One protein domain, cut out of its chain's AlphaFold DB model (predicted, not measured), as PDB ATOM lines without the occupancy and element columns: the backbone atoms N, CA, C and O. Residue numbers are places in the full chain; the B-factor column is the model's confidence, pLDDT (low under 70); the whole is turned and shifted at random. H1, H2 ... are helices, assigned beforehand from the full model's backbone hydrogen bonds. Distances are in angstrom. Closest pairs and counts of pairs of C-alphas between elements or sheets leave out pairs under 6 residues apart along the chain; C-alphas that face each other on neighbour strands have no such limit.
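AT A GLANCE: This is residues 26 to 108 of the 121 residues of an uncharacterized protein of Saprospiraceae bacterium (UniProt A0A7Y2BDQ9). Two helices, H1 and H2, form a helical hairpin; from the end where H1 begins and H2 ends, the short H3 runs off crosswise. After a turn at Ser 83 and Asp 84, the long H4 comes back and crosses H1 with residues 91 to 99, and its last residues, 100 to 108, stick out as a free arm. The printed part has 83 residues with four named helices, H1, H2, H3 and H4 in that order, and no named strand; the class is all helix. It is only just compact, close to loose, with a radius of gyration of the C-alphas of 13.8 A, and the C-alphas span 37 by 36 by 22 A.

IN THESE COORDINATES: H1 is residues 27 to 44, 25.2 A from first to last C-alpha, and begins with C-alpha 27 at (266.178, 263.943, 105.713). H2 is residues 49 to 67, 26.5 A long, and ends with C-alpha 67 at (255.799, 268.505, 99.715). H3 is residues 71 to 82, 16.2 A long. H4 is residues 85 to 108, 34.7 A long, the longest helix by residues; its C-alpha 108 is at (245.352, 245.175, 110.888).

HOW THE PARTS SIT: H1 and H2 are a hairpin: they touch, the closest C-alphas being those of Leu 44 and Ala 52 at 5.7 A, and run opposite ways at a shallow tilt of 25 degrees. H3 is close to H2 but not clearly touching it, the closest C-alphas being those of Glu 64 and Met 71 at 6.5 A, and stands about perpendicular to it at 89 degrees. H3 is also close to H1 but not clearly touching, with the C-alphas of Leu 30 and Tyr 74 closest at 6.9 A; at 73 degrees the two are only just about perpendicular. H3 and H4 only just touch, with 3 pairs of C-alphas within 8 A, and touch only at the corner by their link; the closest C-alphas are those of Leu 81 and Tyr 88, 5.2 A apart. H4 touches H1 with residues 91 to 99 alone, on residues 27 to 35 of H1 alone; the closest C-alphas are those of Ala 31 and Val 95 at 5.6 A, and the two run the same way at a steep tilt of 64 degrees. H2 and H4 are apart. In H1, H3 and H4 every O i to N i+4 pair is within hydrogen-bond range; in H2, 14 of 15 are.

THE WHOLE: The C-alphas farthest apart are those of Ser 83 and Lys 108, at 38.3 A. Without residues 100 to 108, which stand free, the remaining 74 residues span 36 by 23 by 21 A. The links H1 to H2, H2 to H3 and H3 to H4 are tight, and the printed part has no cut. The mean pLDDT of the printed part is 93.3, and no printed residue is under 70.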
ATOM      1  N   SER A  26     265.488 268.661 104.674       94.81
ATOM      2  CA  SER A  26     265.724 267.750 105.797       94.81
ATOM      3  C   SER A  26     265.573 266.293 105.358       94.81
ATOM      4  O   SER A  26     264.770 265.981 104.479       94.81
ATOM      5  N   GLU A  27     266.291 265.378 106.010       92.88
ATOM      6  CA  GLU A  27     266.178 263.943 105.713       92.88
ATOM      7  C   GLU A  27     264.752 263.412 105.903       92.88
ATOM      8  O   GLU A  27     264.318 262.555 105.143       92.88
ATOM      9  N   GLU A  28     263.992 263.960 106.854       92.81
ATOM     10  CA  GLU A  28     262.575 263.625 107.039       92.81
ATOM     11  C   GLU A  28     261.735 264.010 105.813       92.81
ATOM     12  O   GLU A  28     260.930 263.210 105.332       92.81
ATOM     13  N   LYS A  29     261.964 265.206 105.255       95.56
ATOM     14  CA  LYS A  29     261.269 265.672 104.050       95.56
ATOM     15  C   LYS A  29     261.666 264.837 102.831       95.56
ATOM     16  O   LYS A  29     260.802 264.405 102.074       95.56
ATOM     17  N   LEU A  30     262.959 264.536 102.683       96.88
ATOM     18  CA  LEU A  30     263.458 263.638 101.637       96.88
ATOM     19  C   LEU A  30     262.858 262.235 101.764       96.88
ATOM     20  O   LEU A  30     262.507 261.628 100.754       96.88
ATOM     21  N   ALA A  31     262.713 261.714 102.984       95.75
ATOM     22  CA  ALA A  31     262.123 260.406 103.236       95.75
ATOM     23  C   ALA A  31     260.641 260.367 102.836       95.75
ATOM     24  O   ALA A  31     260.222 259.419 102.172       95.75
ATOM     25  N   ALA A  32     259.875 261.411 103.171       95.56
ATOM     26  CA  ALA A  32     258.467 261.534 102.792       95.56
ATOM     27  C   ALA A  32     258.281 261.591 101.264       95.56
ATOM     28  O   ALA A  32     257.463 260.861 100.711       95.56
ATOM     29  N   VAL A  33     259.105 262.382 100.570       97.69
ATOM     30  CA  VAL A  33     259.116 262.454  99.099       97.69
ATOM     31  C   VAL A  33     259.497 261.103  98.482       97.69
ATOM     32  O   VAL A  33     258.866 260.642  97.533       97.69
ATOM     33  N   THR A  34     260.510 260.434  99.040       97.44
ATOM     34  CA  THR A  34     260.982 259.127  98.551       97.44
ATOM     35  C   THR A  34     259.916 258.044  98.705       97.44
ATOM     36  O   THR A  34     259.796 257.169  97.847       97.44
ATOM     37  N   GLU A  35     259.115 258.095  99.771       95.81
ATOM     38  CA  GLU A  35     257.973 257.199  99.943       95.81
ATOM     39  C   GLU A  35     256.945 257.356  98.813       95.81
ATOM     40  O   GLU A  35     256.561 256.357  98.198       95.81
ATOM     41  N   ASP A  36     256.542 258.588  98.498       96.31
ATOM     42  CA  ASP A  36     255.568 258.843  97.433       96.31
ATOM     43  C   ASP A  36     256.117 258.440  96.058       96.31
ATOM     44  O   ASP A  36     255.408 257.824  95.258       96.31
ATOM     45  N   LEU A  37     257.408 258.689  95.810       96.00
ATOM     46  CA  LEU A  37     258.092 258.233  94.598       96.00
ATOM     47  C   LEU A  37     258.106 256.703  94.482       96.00
ATOM     48  O   LEU A  37     257.935 256.176  93.379       96.00
ATOM     49  N   TYR A  38     258.249 255.964  95.587       94.44
ATOM     50  CA  TYR A  38     258.137 254.505  95.550       94.44
ATOM     51  C   TYR A  38     256.734 254.053  95.151       94.44
ATOM     52  O   TYR A  38     256.602 253.200  94.271       94.44
ATOM     53  N   VAL A  39     255.687 254.645  95.726       91.31
ATOM     54  CA  VAL A  39     254.298 254.314  95.369       91.31
ATOM     55  C   VAL A  39     254.006 254.653  93.903       91.31
ATOM     56  O   VAL A  39     253.422 253.833  93.180       91.31
ATOM     57  N   ALA A  40     254.466 255.815  93.431       93.31
ATOM     58  CA  ALA A  40     254.378 256.200  92.027       93.31
ATOM     59  C   ALA A  40     255.086 255.168  91.132       93.31
ATOM     60  O   ALA A  40     254.502 254.686  90.160       93.31
ATOM     61  N   SER A  41     256.300 254.743  91.500       92.12
ATOM     62  CA  SER A  41     257.071 253.758  90.733       92.12
ATOM     63  C   SER A  41     256.363 252.401  90.618       92.12
ATOM     64  O   SER A  41     256.320 251.829  89.530       92.12
ATOM     65  N   GLU A  42     255.741 251.908  91.695       91.12
ATOM     66  CA  GLU A  42     254.977 250.652  91.669       91.12
ATOM     67  C   GLU A  42     253.724 250.752  90.793       91.12
ATOM     68  O   GLU A  42     253.326 249.772  90.157       91.12
ATOM     69  N   THR A  43     253.113 251.935  90.724       89.44
ATOM     70  CA  THR A  43     251.948 252.180  89.864       89.44
ATOM     71  C   THR A  43     252.344 252.180  88.389       89.44
ATOM     72  O   THR A  43     251.665 251.566  87.565       89.44
ATOM     73  N   LEU A  44     253.485 252.793  88.061       92.31
ATOM     74  CA  LEU A  44     253.995 252.883  86.690       92.31
ATOM     75  C   LEU A  44     254.408 251.527  86.100       92.31
ATOM     76  O   LEU A  44     254.275 251.337  84.897       92.31
ATOM     77  N   LYS A  45     254.831 250.549  86.918       90.12
ATOM     78  CA  LYS A  45     255.206 249.195  86.451       90.12
ATOM     79  C   LYS A  45     254.099 248.452  85.693       90.12
ATOM     80  O   LYS A  45     254.385 247.484  84.996       90.12
ATOM     81  N   LYS A  46     252.838 248.851  85.873       87.75
ATOM     82  CA  LYS A  46     251.662 248.204  85.264       87.75
ATOM     83  C   LYS A  46     251.149 248.930  84.021       87.75
ATOM     84  O   LYS A  46     250.116 248.541  83.481       87.75
ATOM     85  N   VAL A  47     251.827 249.994  83.603       89.12
ATOM     86  CA  VAL A  47     251.420 250.862  82.500       89.12
ATOM     87  C   VAL A  47     252.382 250.665  81.328       89.12
ATOM     88  O   VAL A  47     253.567 250.417  81.532       89.12
ATOM     89  N   ASP A  48     251.881 250.751  80.094       87.25
ATOM     90  CA  ASP A  48     252.734 250.753  78.905       87.25
ATOM     91  C   ASP A  48     253.693 251.959  78.900       87.25
ATOM     92  O   ASP A  48     253.387 253.019  79.450       87.25
ATOM     93  N   ASN A  49     254.857 251.807  78.260       80.50
ATOM     94  CA  ASN A  49     255.931 252.809  78.310       80.50
ATOM     95  C   ASN A  49     255.479 254.211  77.867       80.50
ATOM     96  O   ASN A  49     255.905 255.200  78.456       80.50
ATOM     97  N   TYR A  50     254.589 254.307  76.875       80.31
ATOM     98  CA  TYR A  50     254.127 255.594  76.350       80.31
ATOM     99  C   TYR A  50     253.292 256.366  77.381       80.31
ATOM    100  O   TYR A  50     253.504 257.557  77.616       80.31
ATOM    101  N   ARG A  51     252.357 255.689  78.051       85.00
ATOM    102  CA  ARG A  51     251.551 256.315  79.112       85.00
ATOM    103  C   ARG A  51     252.342 256.515  80.406       85.00
ATOM    104  O   ARG A  51     252.024 257.430  81.168       85.00
ATOM    105  N   ALA A  52     253.369 255.701  80.649       88.88
ATOM    106  CA  ALA A  52     254.204 255.799  81.841       88.88
ATOM    107  C   ALA A  52     254.933 257.149  81.940       88.88
ATOM    108  O   ALA A  52     255.015 257.702  83.034       88.88
ATOM    109  N   ASP A  53     255.395 257.717  80.825       88.69
ATOM    110  CA  ASP A  53     256.095 259.010  80.838       88.69
ATOM    111  C   ASP A  53     255.164 260.177  81.182       88.69
ATOM    112  O   ASP A  53     255.493 261.016  82.024       88.69
ATOM    113  N   SER A  54     253.955 260.187  80.613       89.81
ATOM    114  CA  SER A  54     252.936 261.193  80.948       89.81
ATOM    115  C   SER A  54     252.539 261.121  82.425       89.81
ATOM    116  O   SER A  54     252.455 262.144  83.106       89.81
ATOM    117  N   LEU A  55     252.335 259.906  82.944       93.00
ATOM    118  CA  LEU A  55     252.003 259.692  84.352       93.00
ATOM    119  C   LEU A  55     253.163 260.039  85.286       93.00
ATOM    120  O   LEU A  55     252.926 260.575  86.364       93.00
ATOM    121  N   ARG A  56     254.411 259.781  84.882       94.00
ATOM    122  CA  ARG A  56     255.592 260.150  85.666       94.00
ATOM    123  C   ARG A  56     255.670 261.661  85.869       94.00
ATOM    124  O   ARG A  56     255.857 262.098  87.000       94.00
ATOM    125  N   ASN A  57     255.454 262.450  84.816       93.94
ATOM    126  CA  ASN A  57     255.429 263.910  84.931       93.94
ATOM    127  C   ASN A  57     254.296 264.393  85.842       93.94
ATOM    128  O   ASN A  57     254.510 265.259  86.686       93.94
ATOM    129  N   LEU A  58     253.104 263.802  85.716       95.56
ATOM    130  CA  LEU A  58     251.982 264.117  86.598       95.56
ATOM    131  C   LEU A  58     252.320 263.832  88.068       95.56
ATOM    132  O   LEU A  58     252.107 264.699  88.914       95.56
ATOM    133  N   TYR A  59     252.863 262.649  88.370       96.75
ATOM    134  CA  TYR A  59     253.242 262.286  89.735       96.75
ATOM    135  C   TYR A  59     254.330 263.197  90.290       96.75
ATOM    136  O   TYR A  59     254.201 263.656  91.420       96.75
ATOM    137  N   ASN A  60     255.357 263.515  89.500       96.19
ATOM    138  CA  ASN A  60     256.411 264.428  89.933       96.19
ATOM    139  C   ASN A  60     255.839 265.804  90.299       96.19
ATOM    140  O   ASN A  60     256.095 266.280  91.401       96.19
ATOM    141  N   ASN A  61     254.987 266.386  89.450       97.38
ATOM    142  CA  ASN A  61     254.352 267.680  89.726       97.38
ATOM    143  C   ASN A  61     253.478 267.641  90.993       97.38
ATOM    144  O   ASN A  61     253.458 268.589  91.781       97.38
ATOM    145  N   GLN A  62     252.747 266.543  91.208       97.81
ATOM    146  CA  GLN A  62     251.937 266.358  92.414       97.81
ATOM    147  C   GLN A  62     252.806 266.252  93.668       97.81
ATOM    148  O   GLN A  62     252.506 266.903  94.664       97.81
ATOM    149  N   ILE A  63     253.886 265.475  93.615       97.94
ATOM    150  CA  ILE A  63     254.823 265.299  94.730       97.94
ATOM    151  C   ILE A  63     255.511 266.627  95.064       97.94
ATOM    152  O   ILE A  63     255.565 266.999  96.235       97.94
ATOM    153  N   GLU A  64     255.967 267.380  94.060       97.94
ATOM    154  CA  GLU A  64     256.520 268.726  94.257       97.94
ATOM    155  C   GLU A  64     255.526 269.650  94.964       97.94
ATOM    156  O   GLU A  64     255.889 270.329  95.922       97.94
ATOM    157  N   THR A  65     254.261 269.623  94.537       97.75
ATOM    158  CA  THR A  65     253.195 270.458  95.109       97.75
ATOM    159  C   THR A  65     252.853 270.055  96.545       97.75
ATOM    160  O   THR A  65     252.716 270.918  97.407       97.75
ATOM    161  N   ILE A  66     252.710 268.756  96.822       97.69
ATOM    162  CA  ILE A  66     252.330 268.235  98.147       97.69
ATOM    163  C   ILE A  66     253.413 268.533  99.180       97.69
ATOM    164  O   ILE A  66     253.105 268.910 100.311       97.69
ATOM    165  N   HIS A  67     254.676 268.349  98.798       97.00
ATOM    166  CA  HIS A  67     255.799 268.505  99.715       97.00
ATOM    167  C   HIS A  67     256.400 269.906  99.694       97.00
ATOM    168  O   HIS A  67     257.253 270.179 100.532       97.00
ATOM    169  N   ASP A  68     255.983 270.798  98.794       97.50
ATOM    170  CA  ASP A  68     256.606 272.111  98.590       97.50
ATOM    171  C   ASP A  68     258.129 271.974  98.399       97.50
ATOM    172  O   ASP A  68     258.955 272.367  99.236       97.50
ATOM    173  N   ILE A  69     258.500 271.272  97.326       97.38
ATOM    174  CA  ILE A  69     259.892 271.040  96.930       97.38
ATOM    175  C   ILE A  69     260.082 271.249  95.427       97.38
ATOM    176  O   ILE A  69     259.131 271.239  94.653       97.38
ATOM    177  N   LYS A  70     261.345 271.371  95.012       98.00
ATOM    178  CA  LYS A  70     261.773 271.254  93.619       98.00
ATOM    179  C   LYS A  70     262.472 269.915  93.438       98.00
ATOM    180  O   LYS A  70     263.435 269.630  94.155       98.00
ATOM    181  N   MET A  71     262.038 269.123  92.464       97.25
ATOM    182  CA  MET A  71     262.567 267.786  92.204       97.25
ATOM    183  C   MET A  71     264.061 267.829  91.873       97.25
ATOM    184  O   MET A  71     264.819 266.987  92.336       97.25
ATOM    185  N   SER A  72     264.518 268.878  91.189       97.06
ATOM    186  CA  SER A  72     265.943 269.099  90.908       97.06
ATOM    187  C   SER A  72     266.806 269.243  92.168       97.06
ATOM    188  O   SER A  72     267.927 268.740  92.213       97.06
ATOM    189  N   LEU A  73     266.293 269.897  93.217       97.62
ATOM    190  CA  LEU A  73     266.995 270.026  94.499       97.62
ATOM    191  C   LEU A  73     266.924 268.726  95.308       97.62
ATOM    192  O   LEU A  73     267.906 268.348  95.942       97.62
ATOM    193  N   TYR A  74     265.795 268.014  95.240       97.75
ATOM    194  CA  TYR A  74     265.669 266.674  95.812       97.75
ATOM    195  C   TYR A  74     266.690 265.710  95.193       97.75
ATOM    196  O   TYR A  74     267.412 265.029  95.915       97.75
ATOM    197  N   GLU A  75     266.816 265.682  93.866       96.81
ATOM    198  CA  GLU A  75     267.778 264.827  93.165       96.81
ATOM    199  C   GLU A  75     269.226 265.155  93.549       96.81
ATOM    200  O   GLU A  75     270.025 264.238  93.761       96.81
ATOM    201  N   ALA A  76     269.556 266.441  93.712       96.69
ATOM    202  CA  ALA A  76     270.863 266.880  94.196       96.69
ATOM    203  C   ALA A  76     271.140 266.416  95.638       96.69
ATOM    204  O   ALA A  76     272.250 265.973  95.950       96.69
ATOM    205  N   ASP A  77     270.134 266.454  96.512       96.69
ATOM    206  CA  ASP A  77     270.239 265.943  97.880       96.69
ATOM    207  C   ASP A  77     270.415 264.425  97.909       96.69
ATOM    208  O   ASP A  77     271.266 263.918  98.639       96.69
ATOM    209  N   ILE A  78     269.682 263.682  97.076       96.56
ATOM    210  CA  ILE A  78     269.863 262.233  96.941       96.56
ATOM    211  C   ILE A  78     271.252 261.902  96.386       96.56
ATOM    212  O   ILE A  78     271.891 260.968  96.867       96.56
ATOM    213  N   ALA A  79     271.753 262.654  95.403       95.31
ATOM    214  CA  ALA A  79     273.119 262.497  94.904       95.31
ATOM    215  C   ALA A  79     274.155 262.770  96.008       95.31
ATOM    216  O   ALA A  79     275.135 262.037  96.140       95.31
ATOM    217  N   THR A  80     273.892 263.767  96.852       94.81
ATOM    218  CA  THR A  80     274.715 264.083  98.020       94.81
ATOM    219  C   THR A  80     274.695 262.949  99.043       94.81
ATOM    220  O   THR A  80     275.754 262.527  99.502       94.81
ATOM    221  N   LEU A  81     273.524 262.389  99.360       93.81
ATOM    222  CA  LEU A  81     273.410 261.220 100.234       93.81
ATOM    223  C   LEU A  81     274.167 260.021  99.662       93.81
ATOM    224  O   LEU A  81     274.916 259.391 100.393       93.81
ATOM    225  N   LYS A  82     274.049 259.751  98.357       93.62
ATOM    226  CA  LYS A  82     274.759 258.649  97.683       93.62
ATOM    227  C   LYS A  82     276.281 258.738  97.789       93.62
ATOM    228  O   LYS A  82     276.935 257.703  97.700       93.62
ATOM    229  N   SER A  83     276.844 259.936  97.966       92.94
ATOM    230  CA  SER A  83     278.292 260.094  98.157       92.94
ATOM    231  C   SER A  83     278.787 259.537  99.500       92.94
ATOM    232  O   SER A  83     279.961 259.199  99.624       92.94
ATOM    233  N   ASP A  84     277.888 259.377 100.477       92.56
ATOM    234  CA  ASP A  84     278.125 258.694 101.747       92.56
ATOM    235  C   ASP A  84     277.289 257.406 101.793       92.56
ATOM    236  O   ASP A  84     276.107 257.404 102.143       92.56
ATOM    237  N   LEU A  85     277.909 256.284 101.414       91.75
ATOM    238  CA  LEU A  85     277.213 255.004 101.271       91.75
ATOM    239  C   LEU A  85     276.508 254.558 102.561       91.75
ATOM    240  O   LEU A  85     275.404 254.021 102.492       91.75
ATOM    241  N   ASN A  86     277.119 254.793 103.726       93.50
ATOM    242  CA  ASN A  86     276.534 254.396 105.005       93.50
ATOM    243  C   ASN A  86     275.268 255.207 105.284       93.50
ATOM    244  O   ASN A  86     274.206 254.628 105.516       93.50
ATOM    245  N   ARG A  87     275.352 256.537 105.152       92.31
ATOM    246  CA  ARG A  87     274.201 257.433 105.327       92.31
ATOM    247  C   ARG A  87     273.087 257.131 104.323       92.31
ATOM    248  O   ARG A  87     271.913 257.130 104.681       92.31
ATOM    249  N   TYR A  88     273.438 256.818 103.074       94.19
ATOM    250  CA  TYR A  88     272.475 256.454 102.034       94.19
ATOM    251  C   TYR A  88     271.713 255.159 102.352       94.19
ATOM    252  O   TYR A  88     270.491 255.088 102.183       94.19
ATOM    253  N   VAL A  89     272.419 254.133 102.836       95.38
ATOM    254  CA  VAL A  89     271.811 252.859 103.243       95.38
ATOM    255  C   VAL A  89     270.894 253.054 104.450       95.38
ATOM    256  O   VAL A  89     269.777 252.530 104.452       95.38
ATOM    257  N   GLU A  90     271.327 253.819 105.453       94.50
ATOM    258  CA  GLU A  90     270.515 254.128 106.634       94.50
ATOM    259  C   GLU A  90     269.248 254.904 106.272       94.50
ATOM    260  O   GLU A  90     268.152 254.523 106.696       94.50
ATOM    261  N   PHE A  91     269.368 255.914 105.408       95.00
ATOM    262  CA  PHE A  91     268.236 256.670 104.878       95.00
ATOM    263  C   PHE A  91     267.198 255.750 104.218       95.00
ATOM    264  O   PHE A  91     266.020 255.753 104.583       95.00
ATOM    265  N   HIS A  92     267.624 254.887 103.290       95.12
ATOM    266  CA  HIS A  92     266.702 253.978 102.604       95.12
ATOM    267  C   HIS A  92     266.128 252.888 103.514       95.12
ATOM    268  O   HIS A  92     264.998 252.435 103.295       95.12
ATOM    269  N   LYS A  93     266.865 252.471 104.547       94.88
ATOM    270  CA  LYS A  93     266.337 251.587 105.590       94.88
ATOM    271  C   LYS A  93     265.203 252.276 106.353       94.88
ATOM    272  O   LYS A  93     264.132 251.688 106.477       94.88
ATOM    273  N   ALA A  94     265.385 253.528 106.769       92.19
ATOM    274  CA  ALA A  94     264.357 254.294 107.474       92.19
ATOM    275  C   ALA A  94     263.084 254.499 106.627       92.19
ATOM    276  O   ALA A  94     261.965 254.330 107.125       92.19
ATOM    277  N   VAL A  95     263.238 254.793 105.329       95.44
ATOM    278  CA  VAL A  95     262.103 254.883 104.390       95.44
ATOM    279  C   VAL A  95     261.362 253.545 104.298       95.44
ATOM    280  O   VAL A  95     260.139 253.498 104.448       95.44
ATOM    281  N   ARG A  96     262.090 252.436 104.113       94.38
ATOM    282  CA  ARG A  96     261.502 251.087 104.049       94.38
ATOM    283  C   ARG A  96     260.723 250.746 105.316       94.38
ATOM    284  O   ARG A  96     259.592 250.270 105.221       94.38
ATOM    285  N   ASP A  97     261.307 250.992 106.484       92.81
ATOM    286  CA  ASP A  97     260.687 250.689 107.774       92.81
ATOM    287  C   ASP A  97     259.384 251.487 107.962       92.81
ATOM    288  O   ASP A  97     258.385 250.969 108.474       92.81
ATOM    289  N   THR A  98     259.353 252.728 107.470       91.00
ATOM    290  CA  THR A  98     258.163 253.590 107.483       91.00
ATOM    291  C   THR A  98     257.047 253.031 106.599       91.00
ATOM    292  O   THR A  98     255.906 252.888 107.058       91.00
ATOM    293  N   ILE A  99     257.377 252.634 105.367       91.75
ATOM    294  CA  ILE A  99     256.436 251.999 104.431       91.75
ATOM    295  C   ILE A  99     255.892 250.693 105.016       91.75
ATOM    296  O   ILE A  99     254.677 250.472 105.035       91.75
ATOM    297  N   GLN A 100     256.770 249.844 105.558       92.25
ATOM    298  CA  GLN A 100     256.383 248.569 106.158       92.25
ATOM    299  C   GLN A 100     255.401 248.787 107.315       92.25
ATOM    300  O   GLN A 100     254.318 248.198 107.331       92.25
ATOM    301  N   LYS A 101     255.712 249.718 108.224       91.62
ATOM    302  CA  LYS A 101     254.851 250.076 109.359       91.62
ATOM    303  C   LYS A 101     253.478 250.584 108.914       91.62
ATOM    304  O   LYS A 101     252.467 250.232 109.532       91.62
ATOM    305  N   LYS A 102     253.409 251.401 107.859       90.00
ATOM    306  CA  LYS A 102     252.138 251.847 107.259       90.00
ATOM    307  C   LYS A 102     251.361 250.660 106.683       90.00
ATOM    308  O   LYS A 102     250.172 250.517 106.975       90.00
ATOM    309  N   SER A 103     252.031 249.761 105.965       88.19
ATOM    310  CA  SER A 103     251.410 248.563 105.389       88.19
ATOM    311  C   SER A 103     250.818 247.624 106.454       88.19
ATOM    312  O   SER A 103     249.684 247.160 106.315       88.19
ATOM    313  N   ASP A 104     251.516 247.421 107.574       91.25
ATOM    314  CA  ASP A 104     251.059 246.559 108.667       91.25
ATOM    315  C   ASP A 104     249.829 247.140 109.369       91.25
ATOM    316  O   ASP A 104     248.895 246.413 109.726       91.25
ATOM    317  N   ARG A 105     249.779 248.469 109.523       90.25
ATOM    318  CA  ARG A 105     248.600 249.176 110.047       90.25
ATOM    319  C   ARG A 105     247.391 249.004 109.132       90.25
ATOM    320  O   ARG A 105     246.290 248.790 109.633       90.25
ATOM    321  N   LEU A 106     247.583 249.063 107.814       87.25
ATOM    322  CA  LEU A 106     246.509 248.835 106.842       87.25
ATOM    323  C   LEU A 106     245.991 247.391 106.892       87.25
ATOM    324  O   LEU A 106     244.782 247.173 106.847       87.25
ATOM    325  N   ARG A 107     246.881 246.404 107.056       86.19
ATOM    326  CA  ARG A 107     246.498 244.988 107.201       86.19
ATOM    327  C   ARG A 107     245.677 244.731 108.465       86.19
ATOM    328  O   ARG A 107     244.659 244.053 108.387       86.19
ATOM    329  N   LYS A 108     246.068 245.316 109.603       81.19
ATOM    330  CA  LYS A 108     245.352 245.175 110.888       81.19
ATOM    331  C   LYS A 108     243.956 245.810 110.889       81.19
ATOM    332  O   LYS A 108     243.115 245.407 111.681       81.19
TER     333      LYS A 108